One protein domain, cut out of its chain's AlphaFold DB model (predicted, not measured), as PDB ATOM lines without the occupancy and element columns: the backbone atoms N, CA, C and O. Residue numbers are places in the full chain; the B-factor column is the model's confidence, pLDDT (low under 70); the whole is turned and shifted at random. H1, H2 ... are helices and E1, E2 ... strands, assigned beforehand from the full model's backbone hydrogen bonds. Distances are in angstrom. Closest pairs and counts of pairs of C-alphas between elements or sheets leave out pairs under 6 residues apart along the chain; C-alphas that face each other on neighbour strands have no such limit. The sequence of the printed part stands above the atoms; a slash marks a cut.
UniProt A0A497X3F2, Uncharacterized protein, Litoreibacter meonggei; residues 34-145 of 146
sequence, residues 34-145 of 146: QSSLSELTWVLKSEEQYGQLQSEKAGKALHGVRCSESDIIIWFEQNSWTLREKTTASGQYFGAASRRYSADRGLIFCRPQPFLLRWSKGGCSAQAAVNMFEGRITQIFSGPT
ATOM      1  N   GLN A  34      -6.692   8.983 -58.811       88.25
ATOM      2  CA  GLN A  34      -5.370   9.580 -58.616       88.25
ATOM      3  C   GLN A  34      -5.475  11.024 -58.131       88.25
ATOM      4  O   GLN A  34      -4.827  11.391 -57.148       88.25
ATOM      5  N   SER A  35      -6.352  11.821 -58.748       87.06
ATOM      6  CA  SER A  35      -6.657  13.172 -58.278       87.06
ATOM      7  C   SER A  35      -7.144  13.158 -56.829       87.06
ATOM      8  O   SER A  35      -6.684  13.965 -56.027       87.06
ATOM      9  N   SER A  36      -8.024  12.222 -56.464       88.19
ATOM     10  CA  SER A  36      -8.546  12.136 -55.095       88.19
ATOM     11  C   SER A  36      -7.465  11.746 -54.093       88.19
ATOM     12  O   SER A  36      -7.332  12.376 -53.049       88.19
ATOM     13  N   LEU A  37      -6.658  10.732 -54.410       87.25
ATOM     14  CA  LEU A  37      -5.561  10.294 -53.551       87.25
ATOM     15  C   LEU A  37      -4.509  11.394 -53.371       87.25
ATOM     16  O   LEU A  37      -3.965  11.526 -52.280       87.25
ATOM     17  N   SER A  38      -4.264  12.233 -54.382       86.38
ATOM     18  CA  SER A  38      -3.326  13.361 -54.269       86.38
ATOM     19  C   SER A  38      -3.683  14.352 -53.146       86.38
ATOM     20  O   SER A  38      -2.790  14.935 -52.529       86.38
ATOM     21  N   GLU A  39      -4.964  14.451 -52.771       82.75
ATOM     22  CA  GLU A  39      -5.420  15.252 -51.627       82.75
ATOM     23  C   GLU A  39      -4.920  14.707 -50.279       82.75
ATOM     24  O   GLU A  39      -4.932  15.417 -49.278       82.75
ATOM     25  N   LEU A  40      -4.445  13.458 -50.216       80.44
ATOM     26  CA  LEU A  40      -3.841  12.886 -49.011       80.44
ATOM     27  C   LEU A  40      -2.353  13.215 -48.864       80.44
ATOM     28  O   LEU A  40      -1.790  13.013 -47.783       80.44
ATOM     29  N   THR A  41      -1.692  13.712 -49.914       81.38
ATOM     30  CA  THR A  41      -0.237  13.927 -49.916       81.38
ATOM     31  C   THR A  41       0.207  14.858 -48.790       81.38
ATOM     32  O   THR A  41       1.306  14.702 -48.266       81.38
ATOM     33  N   TRP A  42      -0.622  15.817 -48.369       75.88
ATOM     34  CA  TRP A  42      -0.283  16.683 -47.238       75.88
ATOM     35  C   TRP A  42      -0.405  15.983 -45.879       75.88
ATOM     36  O   TRP A  42       0.342  16.325 -44.973       75.88
ATOM     37  N   VAL A  43      -1.302  15.005 -45.723       73.69
ATOM     38  CA  VAL A  43      -1.548  14.324 -44.440       73.69
ATOM     39  C   VAL A  43      -0.490  13.259 -44.160       73.69
ATOM     40  O   VAL A  43      -0.158  12.983 -43.013       73.69
ATOM     41  N   LEU A  44       0.061  12.650 -45.209       73.94
ATOM     42  CA  LEU A  44       1.000  11.533 -45.086       73.94
ATOM     43  C   LEU A  44       2.480  11.949 -45.094       73.94
ATOM     44  O   LEU A  44       3.355  11.083 -45.150       73.94
ATOM     45  N   LYS A  45       2.768  13.256 -45.031       73.50
ATOM     46  CA  LYS A  45       4.129  13.815 -45.082       73.50
ATOM     47  C   LYS A  45       4.885  13.762 -43.759       73.50
ATOM     48  O   LYS A  45       6.113  13.698 -43.787       73.50
ATOM     49  N   SER A  46       4.200  13.802 -42.618       70.88
ATOM     50  CA  SER A  46       4.857  13.824 -41.307       70.88
ATOM     51  C   SER A  46       4.071  13.092 -40.226       70.88
ATOM     52  O   SER A  46       2.881  12.803 -40.375       70.88
ATOM     53  N   GLU A  47       4.757  12.818 -39.114       66.94
ATOM     54  CA  GLU A  47       4.178  12.091 -37.985       66.94
ATOM     55  C   GLU A  47       3.044  12.814 -37.274       66.94
ATOM     56  O   GLU A  47       2.065  12.206 -36.846       66.94
ATOM     57  N   GLU A  48       3.144  14.132 -37.225       67.62
ATOM     58  CA  GLU A  48       2.103  15.004 -36.701       67.62
ATOM     59  C   GLU A  48       0.848  14.987 -37.588       67.62
ATOM     60  O   GLU A  48      -0.280  15.082 -37.101       67.62
ATOM     61  N   GLN A  49       1.037  14.823 -38.899       70.38
ATOM     62  CA  GLN A  49      -0.016  14.982 -39.893       70.38
ATOM     63  C   GLN A  49      -0.835  13.707 -40.094       70.38
ATOM     64  O   GLN A  49      -2.057  13.802 -40.163       70.38
ATOM     65  N   TYR A  50      -0.244  12.507 -40.086       71.06
ATOM     66  CA  TYR A  50      -1.044  11.290 -40.288       71.06
ATOM     67  C   TYR A  50      -1.991  10.984 -39.116       71.06
ATOM     68  O   TYR A  50      -2.968  10.260 -39.297       71.06
ATOM     69  N   GLY A  51      -1.782  11.578 -37.934       61.12
ATOM     70  CA  GLY A  51      -2.777  11.562 -36.855       61.12
ATOM     71  C   GLY A  51      -4.092  12.262 -37.233       61.12
ATOM     72  O   GLY A  51      -5.143  11.929 -36.692       61.12
ATOM     73  N   GLN A  52      -4.057  13.173 -38.214       63.25
ATOM     74  CA  GLN A  52      -5.213  13.920 -38.725       63.25
ATOM     75  C   GLN A  52      -6.024  13.143 -39.770       63.25
ATOM     76  O   GLN A  52      -7.167  13.503 -40.041       63.25
ATOM     77  N   LEU A  53      -5.481  12.068 -40.354       66.31
ATOM     78  CA  LEU A  53      -6.199  11.261 -41.351       66.31
ATOM     79  C   LEU A  53      -7.376  10.485 -40.727       66.31
ATOM     80  O   LEU A  53      -8.339  10.172 -41.421       66.31
ATOM     81  N   GLN A  54      -7.305  10.196 -39.418       61.59
ATOM     82  CA  GLN A  54      -8.428   9.657 -38.635       61.59
ATOM     83  C   GLN A  54      -9.546  10.682 -38.429       61.59
ATOM     84  O   GLN A  54     -10.700  10.308 -38.216       61.59
ATOM     85  N   SER A  55      -9.211  11.974 -38.453       49.16
ATOM     86  CA  SER A  55     -10.169  13.051 -38.257       49.16
ATOM     87  C   SER A  55     -10.943  13.283 -39.549       49.16
ATOM     88  O   SER A  55     -10.387  13.288 -40.641       49.16
ATOM     89  N   GLU A  56     -12.249  13.478 -39.401       54.12
ATOM     90  CA  GLU A  56     -13.321  13.494 -40.404       54.12
ATOM     91  C   GLU A  56     -13.078  14.164 -41.775       54.12
ATOM     92  O   GLU A  56     -13.926  14.031 -42.644       54.12
ATOM     93  N   LYS A  57     -11.983  14.884 -42.018       58.72
ATOM     94  CA  LYS A  57     -11.729  15.578 -43.287       58.72
ATOM     95  C   LYS A  57     -11.193  14.656 -44.378       58.72
ATOM     96  O   LYS A  57     -11.869  14.452 -45.381       58.72
ATOM     97  N   ALA A  58     -10.001  14.092 -44.193       62.19
ATOM     98  CA  ALA A  58      -9.321  13.360 -45.264       62.19
ATOM     99  C   ALA A  58     -10.020  12.028 -45.573       62.19
ATOM    100  O   ALA A  58     -10.240  11.688 -46.734       62.19
ATOM    101  N   GLY A  59     -10.459  11.307 -44.535       64.81
ATOM    102  CA  GLY A  59     -11.142  10.034 -44.738       64.81
ATOM    103  C   GLY A  59     -12.570  10.124 -45.254       64.81
ATOM    104  O   GLY A  59     -12.988   9.233 -45.989       64.81
ATOM    105  N   LYS A  60     -13.304  11.207 -44.957       68.94
ATOM    106  CA  LYS A  60     -14.601  11.449 -45.611       68.94
ATOM    107  C   LYS A  60     -14.426  11.928 -47.053       68.94
ATOM    108  O   LYS A  60     -15.264  11.584 -47.878       68.94
ATOM    109  N   ALA A  61     -13.355  12.666 -47.371       72.19
ATOM    110  CA  ALA A  61     -13.105  13.163 -48.728       72.19
ATOM    111  C   ALA A  61     -12.957  12.033 -49.761       72.19
ATOM    112  O   ALA A  61     -13.366  12.193 -50.905       72.19
ATOM    113  N   LEU A  62     -12.428  10.879 -49.346       81.19
ATOM    114  CA  LEU A  62     -12.269   9.715 -50.221       81.19
ATOM    115  C   LEU A  62     -13.445   8.739 -50.198       81.19
ATOM    116  O   LEU A  62     -13.437   7.755 -50.939       81.19
ATOM    117  N   HIS A  63     -14.459   8.978 -49.368       83.81
ATOM    118  CA  HIS A  63     -15.581   8.060 -49.256       83.81
ATOM    119  C   HIS A  63     -16.337   7.956 -50.589       83.81
ATOM    120  O   HIS A  63     -16.842   8.941 -51.125       83.81
ATOM    121  N   GLY A  64     -16.439   6.739 -51.118       83.69
ATOM    122  CA  GLY A  64     -17.114   6.440 -52.377       83.69
ATOM    123  C   GLY A  64     -16.259   6.631 -53.633       83.69
ATOM    124  O   GLY A  64     -16.728   6.258 -54.715       83.69
ATOM    125  N   VAL A  65     -15.024   7.141 -53.517       88.31
ATOM    126  CA  VAL A  65     -14.079   7.232 -54.643       88.31
ATOM    127  C   VAL A  65     -13.797   5.825 -55.158       88.31
ATOM    128  O   VAL A  65     -13.490   4.919 -54.378       88.31
ATOM    129  N   ARG A  66     -13.945   5.629 -56.473       90.69
ATOM    130  CA  ARG A  66     -13.659   4.347 -57.118       90.69
ATOM    131  C   ARG A  66     -12.162   4.273 -57.378       90.69
ATOM    132  O   ARG A  66     -11.625   5.105 -58.095       90.69
ATOM    133  N   CYS A  67     -11.511   3.282 -56.795       89.00
ATOM    134  CA  CYS A  67     -10.079   3.065 -56.920       89.00
ATOM    135  C   CYS A  67      -9.836   1.566 -57.028       89.00
ATOM    136  O   CYS A  67     -10.437   0.794 -56.277       89.00
ATOM    137  N   SER A  68      -8.950   1.140 -57.931       91.62
ATOM    138  CA  SER A  68      -8.469  -0.235 -57.861       91.62
ATOM    139  C   SER A  68      -7.525  -0.393 -56.667       91.62
ATOM    140  O   SER A  68      -6.918   0.568 -56.189       91.62
ATOM    141  N   GLU A  69      -7.387  -1.623 -56.179       91.44
ATOM    142  CA  GLU A  69      -6.421  -1.941 -55.126       91.44
ATOM    143  C   GLU A  69      -4.997  -1.536 -55.538       91.44
ATOM    144  O   GLU A  69      -4.248  -0.956 -54.754       91.44
ATOM    145  N   SER A  70      -4.650  -1.796 -56.800       93.12
ATOM    146  CA  SER A  70      -3.354  -1.464 -57.382       93.12
ATOM    147  C   SER A  70      -3.083   0.037 -57.374       93.12
ATOM    148  O   SER A  70      -1.978   0.430 -57.016       93.12
ATOM    149  N   ASP A  71      -4.075   0.872 -57.696       93.19
ATOM    150  CA  ASP A  71      -3.909   2.332 -57.695       93.19
ATOM    151  C   ASP A  71      -3.579   2.861 -56.301       93.19
ATOM    152  O   ASP A  71      -2.686   3.694 -56.140       93.19
ATOM    153  N   ILE A  72      -4.271   2.337 -55.286       92.25
ATOM    154  CA  ILE A  72      -4.047   2.709 -53.887       92.25
ATOM    155  C   ILE A  72      -2.645   2.274 -53.460       92.25
ATOM    156  O   ILE A  72      -1.908   3.071 -52.884       92.25
ATOM    157  N   ILE A  73      -2.257   1.031 -53.761       94.44
ATOM    158  CA  ILE A  73      -0.931   0.505 -53.413       94.44
ATOM    159  C   ILE A  73       0.172   1.350 -54.053       94.44
ATOM    160  O   ILE A  73       1.046   1.834 -53.336       94.44
ATOM    161  N   ILE A  74       0.098   1.577 -55.367       94.25
ATOM    162  CA  ILE A  74       1.089   2.360 -56.115       94.25
ATOM    163  C   ILE A  74       1.213   3.764 -55.527       94.25
ATOM    164  O   ILE A  74       2.324   4.245 -55.303       94.25
ATOM    165  N   TRP A  75       0.087   4.417 -55.236       92.81
ATOM    166  CA  TRP A  75       0.103   5.761 -54.678       92.81
ATOM    167  C   TRP A  75       0.758   5.799 -53.287       92.81
ATOM    168  O   TRP A  75       1.605   6.656 -53.024       92.81
ATOM    169  N   PHE A  76       0.439   4.854 -52.397       91.81
ATOM    170  CA  PHE A  76       1.074   4.771 -51.076       91.81
ATOM    171  C   PHE A  76       2.584   4.499 -51.183       91.81
ATOM    172  O   PHE A  76       3.374   5.141 -50.485       91.81
ATOM    173  N   GLU A  77       2.997   3.614 -52.091       92.19
ATOM    174  CA  GLU A  77       4.406   3.295 -52.354       92.19
ATOM    175  C   GLU A  77       5.196   4.498 -52.872       92.19
ATOM    176  O   GLU A  77       6.280   4.797 -52.361       92.19
ATOM    177  N   GLN A  78       4.622   5.270 -53.798       91.50
ATOM    178  CA  GLN A  78       5.196   6.539 -54.263       91.50
ATOM    179  C   GLN A  78       5.342   7.565 -53.130       91.50
ATOM    180  O   GLN A  78       6.262   8.383 -53.137       91.50
ATOM    181  N   ASN A  79       4.486   7.484 -52.112       88.56
ATOM    182  CA  ASN A  79       4.546   8.321 -50.919       88.56
ATOM    183  C   ASN A  79       5.361   7.677 -49.784       88.56
ATOM    184  O   ASN A  79       5.229   8.089 -48.638       88.56
ATOM    185  N   SER A  80       6.244   6.712 -50.084       88.94
ATOM    186  CA  SER A  80       7.148   6.014 -49.145       88.94
ATOM    187  C   SER A  80       6.457   5.279 -47.985       88.94
ATOM    188  O   SER A  80       6.995   5.154 -46.883       88.94
ATOM    189  N   TRP A  81       5.261   4.760 -48.240       90.12
ATOM    190  CA  TRP A  81       4.609   3.756 -47.407       90.12
ATOM    191  C   TRP A  81       4.723   2.387 -48.071       90.12
ATOM    192  O   TRP A  81       4.711   2.278 -49.287       90.12
ATOM    193  N   THR A  82       4.824   1.319 -47.290       91.44
ATOM    194  CA  THR A  82       4.933  -0.045 -47.820       91.44
ATOM    195  C   THR A  82       3.710  -0.848 -47.428       91.44
ATOM    196  O   THR A  82       3.320  -0.843 -46.258       91.44
ATOM    197  N   LEU A  83       3.118  -1.563 -48.383       93.38
ATOM    198  CA  LEU A  83       2.045  -2.503 -48.089       93.38
ATOM    199  C   LEU A  83       2.555  -3.606 -47.147       93.38
ATOM    200  O   LEU A  83       3.594  -4.221 -47.383       93.38
ATOM    201  N   ARG A  84       1.818  -3.855 -46.068       90.12
ATOM    202  CA  ARG A  84       2.102  -4.917 -45.094       90.12
ATOM    203  C   ARG A  84       1.128  -6.065 -45.198       90.12
ATOM    204  O   ARG A  84       1.546  -7.215 -45.136       90.12
ATOM    205  N   GLU A  85      -0.149  -5.744 -45.331       87.94
ATOM    206  CA  GLU A  85      -1.206  -6.738 -45.281       87.94
ATOM    207  C   GLU A  85      -2.319  -6.375 -46.256       87.94
ATOM    208  O   GLU A  85      -2.691  -5.207 -46.398       87.94
ATOM    209  N   LYS A  86      -2.846  -7.407 -46.912       90.25
ATOM    210  CA  LYS A  86      -4.126  -7.366 -47.606       90.25
ATOM    211  C   LYS A  86      -5.068  -8.272 -46.844       90.25
ATOM    212  O   LYS A  86      -4.760  -9.447 -46.655       90.25
ATOM    213  N   THR A  87      -6.216  -7.749 -46.460       78.94
ATOM    214  CA  THR A  87      -7.208  -8.515 -45.717       78.94
ATOM    215  C   THR A  87      -8.491  -8.578 -46.528       78.94
ATOM    216  O   THR A  87      -8.995  -7.569 -47.018       78.94
ATOM    217  N   THR A  88      -9.040  -9.776 -46.684       73.44
ATOM    218  CA  THR A  88     -10.373  -9.978 -47.251       73.44
ATOM    219  C   THR A  88     -11.350 -10.110 -46.093       73.44
ATOM    220  O   THR A  88     -11.292 -11.096 -45.360       73.44
ATOM    221  N   ALA A  89     -12.223  -9.130 -45.894       60.09
ATOM    222  CA  ALA A  89     -13.265  -9.213 -44.876       60.09
ATOM    223  C   ALA A  89     -14.590  -9.531 -45.569       60.09
ATOM    224  O   ALA A  89     -14.989  -8.822 -46.480       60.09
ATOM    225  N   SER A  90     -15.298 -10.585 -45.171       55.06
ATOM    226  CA  SER A  90     -16.669 -10.813 -45.638       55.06
ATOM    227  C   SER A  90     -17.650 -10.049 -44.742       55.06
ATOM    228  O   SER A  90     -18.371 -10.661 -43.967       55.06
ATOM    229  N   GLY A  91     -17.663  -8.717 -44.832       50.28
ATOM    230  CA  GLY A  91     -18.722  -7.883 -44.258       50.28
ATOM    231  C   GLY A  91     -18.745  -7.717 -42.727       50.28
ATOM    232  O   GLY A  91     -18.763  -8.664 -41.954       50.28
ATOM    233  N   GLN A  92     -18.881  -6.442 -42.351       47.78
ATOM    234  CA  GLN A  92     -18.929  -5.825 -41.021       47.78
ATOM    235  C   GLN A  92     -17.650  -6.003 -40.177       47.78
ATOM    236  O   GLN A  92     -17.236  -7.106 -39.853       47.78
ATOM    237  N   TYR A  93     -17.089  -4.863 -39.763       50.91
ATOM    238  CA  TYR A  93     -16.047  -4.687 -38.739       50.91
ATOM    239  C   TYR A  93     -14.590  -4.796 -39.227       50.91
ATOM    240  O   TYR A  93     -14.018  -5.873 -39.349       50.91
ATOM    241  N   PHE A  94     -13.954  -3.633 -39.416       44.31
ATOM    242  CA  PHE A  94     -12.495  -3.511 -39.504       44.31
ATOM    243  C   PHE A  94     -12.002  -2.452 -38.505       44.31
ATOM    244  O   PHE A  94     -12.390  -1.286 -38.590       44.31
ATOM    245  N   GLY A  95     -11.180  -2.854 -37.533       41.56
ATOM    246  CA  GLY A  95     -10.567  -1.979 -36.521       41.56
ATOM    247  C   GLY A  95     -11.463  -1.602 -35.327       41.56
ATOM    248  O   GLY A  95     -12.675  -1.443 -35.457       41.56
ATOM    249  N   ALA A  96     -10.842  -1.400 -34.156       43.69
ATOM    250  CA  ALA A  96     -11.486  -1.126 -32.858       43.69
ATOM    251  C   ALA A  96     -12.339   0.166 -32.789       43.69
ATOM    252  O   ALA A  96     -12.938   0.456 -31.755       43.69
ATOM    253  N   ALA A  97     -12.427   0.930 -33.884       42.59
ATOM    254  CA  ALA A  97     -13.170   2.185 -33.985       42.59
ATOM    255  C   ALA A  97     -14.282   2.193 -35.061       42.59
ATOM    256  O   ALA A  97     -14.978   3.201 -35.194       42.59
ATOM    257  N   SER A  98     -14.502   1.118 -35.835       48.12
ATOM    258  CA  SER A  98     -15.492   1.147 -36.929       48.12
ATOM    259  C   SER A  98     -16.913   0.816 -36.460       48.12
ATOM    260  O   SER A  98     -17.402  -0.312 -36.521       48.12
ATOM    261  N   ARG A  99     -17.652   1.839 -36.027       45.78
ATOM    262  CA  ARG A  99     -19.118   1.752 -35.977       45.78
ATOM    263  C   ARG A  99     -19.677   2.001 -37.391       45.78
ATOM    264  O   ARG A  99     -19.756   3.142 -37.825       45.78
ATOM    265  N   ARG A 100     -20.092   0.906 -38.050       50.81
ATOM    266  CA  ARG A 100     -20.944   0.799 -39.263       50.81
ATOM    267  C   ARG A 100     -20.372   1.255 -40.623       50.81
ATOM    268  O   ARG A 100     -20.930   2.150 -41.245       50.81
ATOM    269  N   TYR A 101     -19.390   0.527 -41.161       52.91
ATOM    270  CA  TYR A 101     -19.145   0.474 -42.613       52.91
ATOM    271  C   TYR A 101     -18.919  -0.980 -43.056       52.91
ATOM    272  O   TYR A 101     -18.245  -1.744 -42.362       52.91
ATOM    273  N   SER A 102     -19.523  -1.388 -44.177       60.44
ATOM    274  CA  SER A 102     -19.231  -2.667 -44.832       60.44
ATOM    275  C   SER A 102     -17.945  -2.525 -45.639       60.44
ATOM    276  O   SER A 102     -17.814  -1.582 -46.414       60.44
ATOM    277  N   ALA A 103     -17.001  -3.445 -45.457       70.56
ATOM    278  CA  ALA A 103     -15.802  -3.555 -46.277       70.56
ATOM    279  C   ALA A 103     -15.670  -5.003 -46.765       70.56
ATOM    280  O   ALA A 103     -15.944  -5.925 -45.994       70.56
ATOM    281  N   ASP A 104     -15.298  -5.188 -48.031       83.25
ATOM    282  CA  ASP A 104     -14.960  -6.488 -48.629       83.25
ATOM    283  C   ASP A 104     -13.436  -6.721 -48.692       83.25
ATOM    284  O   ASP A 104     -12.957  -7.860 -48.818       83.25
ATOM    285  N   ARG A 105     -12.666  -5.630 -48.593       86.38
ATOM    286  CA  ARG A 105     -11.205  -5.582 -48.677       86.38
ATOM    287  C   ARG A 105     -10.634  -4.520 -47.738       86.38
ATOM    288  O   ARG A 105     -11.232  -3.463 -47.534       86.38
ATOM    289  N   GLY A 106      -9.453  -4.803 -47.205       87.75
ATOM    290  CA  GLY A 106      -8.647  -3.892 -46.402       87.75
ATOM    291  C   GLY A 106      -7.183  -3.940 -46.834       87.75
ATOM    292  O   GLY A 106      -6.657  -5.010 -47.141       87.75
ATOM    293  N   LEU A 107      -6.531  -2.781 -46.854       91.12
ATOM    294  CA  LEU A 107      -5.105  -2.625 -47.134       91.12
ATOM    295  C   LEU A 107      -4.435  -1.951 -45.945       91.12
ATOM    296  O   LEU A 107      -4.844  -0.858 -45.556       91.12
ATOM    297  N   ILE A 108      -3.403  -2.584 -45.392       89.94
ATOM    298  CA  ILE A 108      -2.618  -2.027 -44.289       89.94
ATOM    299  C   ILE A 108      -1.240  -1.645 -44.811       89.94
ATOM    300  O   ILE A 108      -0.492  -2.482 -45.318       89.94
ATOM    301  N   PHE A 109      -0.890  -0.379 -44.639       90.88
ATOM    302  CA  PHE A 109       0.380   0.211 -45.025       90.88
ATOM    303  C   PHE A 109       1.207   0.578 -43.800       90.88
ATOM    304  O   PHE A 109       0.678   0.926 -42.749       90.88
ATOM    305  N   CYS A 110       2.524   0.543 -43.960       89.00
ATOM    306  CA  CYS A 110       3.513   0.887 -42.951       89.00
ATOM    307  C   CYS A 110       4.401   2.017 -43.456       89.00
ATOM    308  O   CYS A 110       5.007   1.902 -44.522       89.00
ATOM    309  N   ARG A 111       4.532   3.079 -42.662       87.94
ATOM    310  CA  ARG A 111       5.598   4.062 -42.833       87.94
ATOM    311  C   ARG A 111       6.831   3.541 -42.101       87.94
ATOM    312  O   ARG A 111       6.747   3.375 -40.884       87.94
ATOM    313  N   PRO A 112       7.954   3.263 -42.777       83.25
ATOM    314  CA  PRO A 112       9.149   2.787 -42.095       83.25
ATOM    315  C   PRO A 112       9.704   3.860 -41.150       83.25
ATOM    316  O   PRO A 112       9.676   5.049 -41.470       83.25
ATOM    317  N   GLN A 113      10.241   3.437 -40.001       75.44
ATOM    318  CA  GLN A 113      10.944   4.351 -39.096       75.44
ATOM    319  C   GLN A 113      12.149   4.995 -39.803       75.44
ATOM    320  O   GLN A 113      12.868   4.302 -40.536       75.44
ATOM    321  N   PRO A 114      12.435   6.288 -39.552       69.69
ATOM    322  CA  PRO A 114      13.685   6.896 -39.979       69.69
ATOM    323  C   PRO A 114      14.872   6.088 -39.444       69.69
ATOM    324  O   PRO A 114      14.905   5.703 -38.275       69.69
ATOM    325  N   PHE A 115      15.870   5.855 -40.298       60.59
ATOM    326  CA  PHE A 115      17.047   5.021 -40.017       60.59
ATOM    327  C   PHE A 115      17.793   5.388 -38.714       60.59
ATOM    328  O   PHE A 115      18.460   4.537 -38.134       60.59
ATOM    329  N   LEU A 116      17.651   6.617 -38.210       58.19
ATOM    330  CA  LEU A 116      18.277   7.071 -36.961       58.19
ATOM    331  C   LEU A 116      17.637   6.490 -35.680       58.19
ATOM    332  O   LEU A 116      18.240   6.584 -34.617       58.19
ATOM    333  N   LEU A 117      16.466   5.844 -35.763       55.22
ATOM    334  CA  LEU A 117      15.733   5.260 -34.622       55.22
ATOM    335  C   LEU A 117      15.622   3.719 -34.685       55.22
ATOM    336  O   LEU A 117      14.868   3.112 -33.931       55.22
ATOM    337  N   ARG A 118      16.396   3.070 -35.567       51.88
ATOM    338  CA  ARG A 118      16.230   1.683 -36.063       51.88
ATOM    339  C   ARG A 118      16.441   0.540 -35.051       51.88
ATOM    340  O   ARG A 118      16.547  -0.616 -35.459       51.88
ATOM    341  N   TRP A 119      16.527   0.828 -33.755       52.84
ATOM    342  CA  TRP A 119      16.830  -0.171 -32.723       52.84
ATOM    343  C   TRP A 119      15.599  -0.930 -32.201       52.84
ATOM    344  O   TRP A 119      15.773  -1.933 -31.510       52.84
ATOM    345  N   SER A 120      14.366  -0.538 -32.555       51.34
ATOM    346  CA  SER A 120      13.170  -1.319 -32.208       51.34
ATOM    347  C   SER A 120      12.751  -2.263 -33.348       51.34
ATOM    348  O   SER A 120      12.474  -1.872 -34.485       51.34
ATOM    349  N   LYS A 121      12.739  -3.568 -33.046       47.03
ATOM    350  CA  LYS A 121      12.266  -4.619 -33.956       47.03
ATOM    351  C   LYS A 121      10.750  -4.492 -34.131       47.03
ATOM    352  O   LYS A 121       9.988  -4.831 -33.239       47.03
ATOM    353  N   GLY A 122      10.350  -4.005 -35.299       61.84
ATOM    354  CA  GLY A 122       8.948  -3.815 -35.703       61.84
ATOM    355  C   GLY A 122       8.738  -2.685 -36.720       61.84
ATOM    356  O   GLY A 122       7.605  -2.412 -37.089       61.84
ATOM    357  N   GLY A 123       9.844  -2.070 -37.172       69.88
ATOM    358  CA  GLY A 123      10.060  -0.727 -37.730       69.88
ATOM    359  C   GLY A 123       9.041  -0.079 -38.663       69.88
ATOM    360  O   GLY A 123       9.413   0.361 -39.748       69.88
ATOM    361  N   CYS A 124       7.800   0.065 -38.216       81.00
ATOM    362  CA  CYS A 124       6.898   1.114 -38.665       81.00
ATOM    363  C   CYS A 124       6.951   2.260 -37.648       81.00
ATOM    364  O   CYS A 124       6.976   2.004 -36.444       81.00
ATOM    365  N   SER A 125       7.018   3.509 -38.104       81.25
ATOM    366  CA  SER A 125       6.686   4.660 -37.256       81.25
ATOM    367  C   SER A 125       5.187   4.952 -37.286       81.25
ATOM    368  O   SER A 125       4.628   5.477 -36.322       81.25
ATOM    369  N   ALA A 126       4.524   4.547 -38.372       83.44
ATOM    370  CA  ALA A 126       3.104   4.752 -38.586       83.44
ATOM    371  C   ALA A 126       2.470   3.621 -39.388       83.44
ATOM    372  O   ALA A 126       3.137   2.938 -40.171       83.44
ATOM    373  N   GLN A 127       1.159   3.478 -39.234       87.25
ATOM    374  CA  GLN A 127       0.326   2.619 -40.060       87.25
ATOM    375  C   GLN A 127      -0.833   3.404 -40.658       87.25
ATOM    376  O   GLN A 127      -1.323   4.359 -40.057       87.25
ATOM    377  N   ALA A 128      -1.256   2.983 -41.845       87.25
ATOM    378  CA  ALA A 128      -2.469   3.454 -42.489       87.25
ATOM    379  C   ALA A 128      -3.304   2.252 -42.927       87.25
ATOM    380  O   ALA A 128      -2.756   1.272 -43.421       87.25
ATOM    381  N   ALA A 129      -4.615   2.322 -42.743       87.06
ATOM    382  CA  ALA A 129      -5.560   1.306 -43.172       87.06
ATOM    383  C   ALA A 129      -6.539   1.927 -44.167       87.06
ATOM    384  O   ALA A 129      -7.142   2.956 -43.863       87.06
ATOM    385  N   VAL A 130      -6.701   1.302 -45.331       88.62
ATOM    386  CA  VAL A 130      -7.695   1.670 -46.344       88.62
ATOM    387  C   VAL A 130      -8.707   0.539 -46.441       88.62
ATOM    388  O   VAL A 130      -8.341  -0.589 -46.759       88.62
ATOM    389  N   ASN A 131      -9.973   0.840 -46.188       86.19
ATOM    390  CA  ASN A 131     -11.076  -0.099 -46.331       86.19
ATOM    391  C   ASN A 131     -11.818   0.169 -47.634       86.19
ATOM    392  O   ASN A 131     -12.056   1.325 -48.000       86.19
ATOM    393  N   MET A 132     -12.214  -0.906 -48.305       87.50
ATOM    394  CA  MET A 132     -12.911  -0.846 -49.580       87.50
ATOM    395  C   MET A 132     -14.154  -1.733 -49.577       87.50
ATOM    396  O   MET A 132     -14.235  -2.699 -48.822       87.50
ATOM    397  N   PHE A 133     -15.120  -1.379 -50.419       85.06
ATOM    398  CA  PHE A 133     -16.298  -2.180 -50.741       85.06
ATOM    399  C   PHE A 133     -16.653  -1.968 -52.210       85.06
ATOM    400  O   PHE A 133     -16.777  -0.820 -52.643       85.06
ATOM    401  N   GLU A 134     -16.776  -3.043 -52.992       85.62
ATOM    402  CA  GLU A 134     -17.138  -2.984 -54.420       85.62
ATOM    403  C   GLU A 134     -16.244  -2.026 -55.242       85.62
ATOM    404  O   GLU A 134     -16.698  -1.278 -56.115       85.62
ATOM    405  N   GLY A 135     -14.940  -2.023 -54.942       85.94
ATOM    406  CA  GLY A 135     -13.951  -1.174 -55.618       85.94
ATOM    407  C   GLY A 135     -14.025   0.311 -55.244       85.94
ATOM    408  O   GLY A 135     -13.500   1.156 -55.969       85.94
ATOM    409  N   ARG A 136     -14.695   0.653 -54.138       87.62
ATOM    410  CA  ARG A 136     -14.775   2.019 -53.610       87.62
ATOM    411  C   ARG A 136     -14.140   2.112 -52.240       87.62
ATOM    412  O   ARG A 136     -14.337   1.221 -51.421       87.62
ATOM    413  N   ILE A 137     -13.441   3.209 -51.970       87.38
ATOM    414  CA  ILE A 137     -12.914   3.500 -50.635       87.38
ATOM    415  C   ILE A 137     -14.097   3.812 -49.714       87.38
ATOM    416  O   ILE A 137     -14.894   4.705 -49.989       87.38
ATOM    417  N   THR A 138     -14.229   3.077 -48.615       83.06
ATOM    418  CA  THR A 138     -15.259   3.337 -47.598       83.06
ATOM    419  C   THR A 138     -14.688   4.102 -46.423       83.06
ATOM    420  O   THR A 138     -15.371   4.945 -45.836       83.06
ATOM    421  N   GLN A 139     -13.429   3.833 -46.088       81.62
ATOM    422  CA  GLN A 139     -12.771   4.467 -44.965       81.62
ATOM    423  C   GLN A 139     -11.260   4.437 -45.121       81.62
ATOM    424  O   GLN A 139     -10.696   3.522 -45.719       81.62
ATOM    425  N   ILE A 140     -10.607   5.419 -44.517       83.25
ATOM    426  CA  ILE A 140      -9.164   5.442 -44.357       83.25
ATOM    427  C   ILE A 140      -8.830   5.916 -42.946       83.25
ATOM    428  O   ILE A 140      -9.514   6.776 -42.387       83.25
ATOM    429  N   PHE A 141      -7.786   5.342 -42.371       80.69
ATOM    430  CA  PHE A 141      -7.268   5.713 -41.063       80.69
ATOM    431  C   PHE A 141      -5.754   5.708 -41.116       80.69
ATOM    432  O   PHE A 141      -5.177   4.880 -41.811       80.69
ATOM    433  N   SER A 142      -5.102   6.554 -40.330       82.12
ATOM    434  CA  SER A 142      -3.677   6.386 -40.061       82.12
ATOM    435  C   SER A 142      -3.300   6.872 -38.679       82.12
ATOM    436  O   SER A 142      -4.014   7.654 -38.057       82.12
ATOM    437  N   GLY A 143      -2.182   6.391 -38.167       79.12
ATOM    438  CA  GLY A 143      -1.708   6.777 -36.852       79.12
ATOM    439  C   GLY A 143      -0.316   6.241 -36.563       79.12
ATOM    440  O   GLY A 143       0.169   5.358 -37.277       79.12
ATOM    441  N   PRO A 144       0.332   6.770 -35.516       78.88
ATOM    442  CA  PRO A 144       1.613   6.254 -35.062       78.88
ATOM    443  C   PRO A 144       1.429   4.846 -34.489       78.88
ATOM    444  O   PRO A 144       0.395   4.550 -33.891       78.88
ATOM    445  N   THR A 145       2.431   3.986 -34.645       72.94
ATOM    446  CA  THR A 145       2.346   2.585 -34.195       72.94
ATOM    447  C   THR A 145       2.738   2.341 -32.742       72.94
ATOM    448  O   THR A 145       2.381   1.280 -32.256       72.94
TER     449      THR A 145
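Overview. This is residues 34 to 145 of the 146 residues of an uncharacterized protein of Litoreibacter meonggei (UniProt A0A497X3F2). You will find a twisted sheet of four strands with H2, H3 and H4 packed over one face, while H1 sits on H4, away from the sheet. The two long loops of the sheet, residues 89 to 104 and 113 to 123, lie at its opposite ends. The printed part has 112 residues, with H1 H2 H3 H4 E1 E2 E3 E4 along the chain; the sheet, E1 - E2 - E3 - E4, is antiparallel and a meander, each strand the antiparallel neighbour of the one before. The class is mixed, helices and strands; the whole is compact, radius of gyration of the C-alphas 13.5 A, spanning 40 by 28 by 25 A.

Along the chain. Find C-alpha 34 at (-5.370, 9.580, -58.616), where H1, residues 34 to 38, begins. H2 is residues 47 to 50, H3 58 to 61, and H4 69 to 78, 14.4 A long. E1 is residues 82 to 88, 18.3 A; E2 105 to 112, 23.0 A; E3 124 to 133, 26.4 A; E4 136 to 144, 25.1 A, ending at C-alpha 144 (1.613, 6.254, -35.062).

Arrangement. Look across the hairpins: N 84 and O 108 of E1 and E2 are 2.8 A apart, N 109 and O 128 of E2 and E3 2.8 A, N 129 and O 141 of E3 and E4 2.8 A, within hydrogen-bond range. H4 is on the sheet over E2 and E3, height 8.7 A, along the strands at 20 degrees to E3 on the local plane. On the same face, H2 lies over E4, and H3 only just does, with 3 of its 4 C-alphas. H1 touches H4, closest C-alphas Leu 37 and Trp 75, 7.3 A. In H1 and H4 every O i to N i+4 pair is within hydrogen-bond range; H2 and H3 are too short for one.

Size, cuts and confidence. The farthest C-alphas, Leu 116 and Glu 134, are 40.7 A apart; the printed part has no cut. The E1 to E2 and E2 to E3 links are long. Confidence is under 70 at residues 47 to 48, 51 to 60, 89 to 102 and 114 to 123.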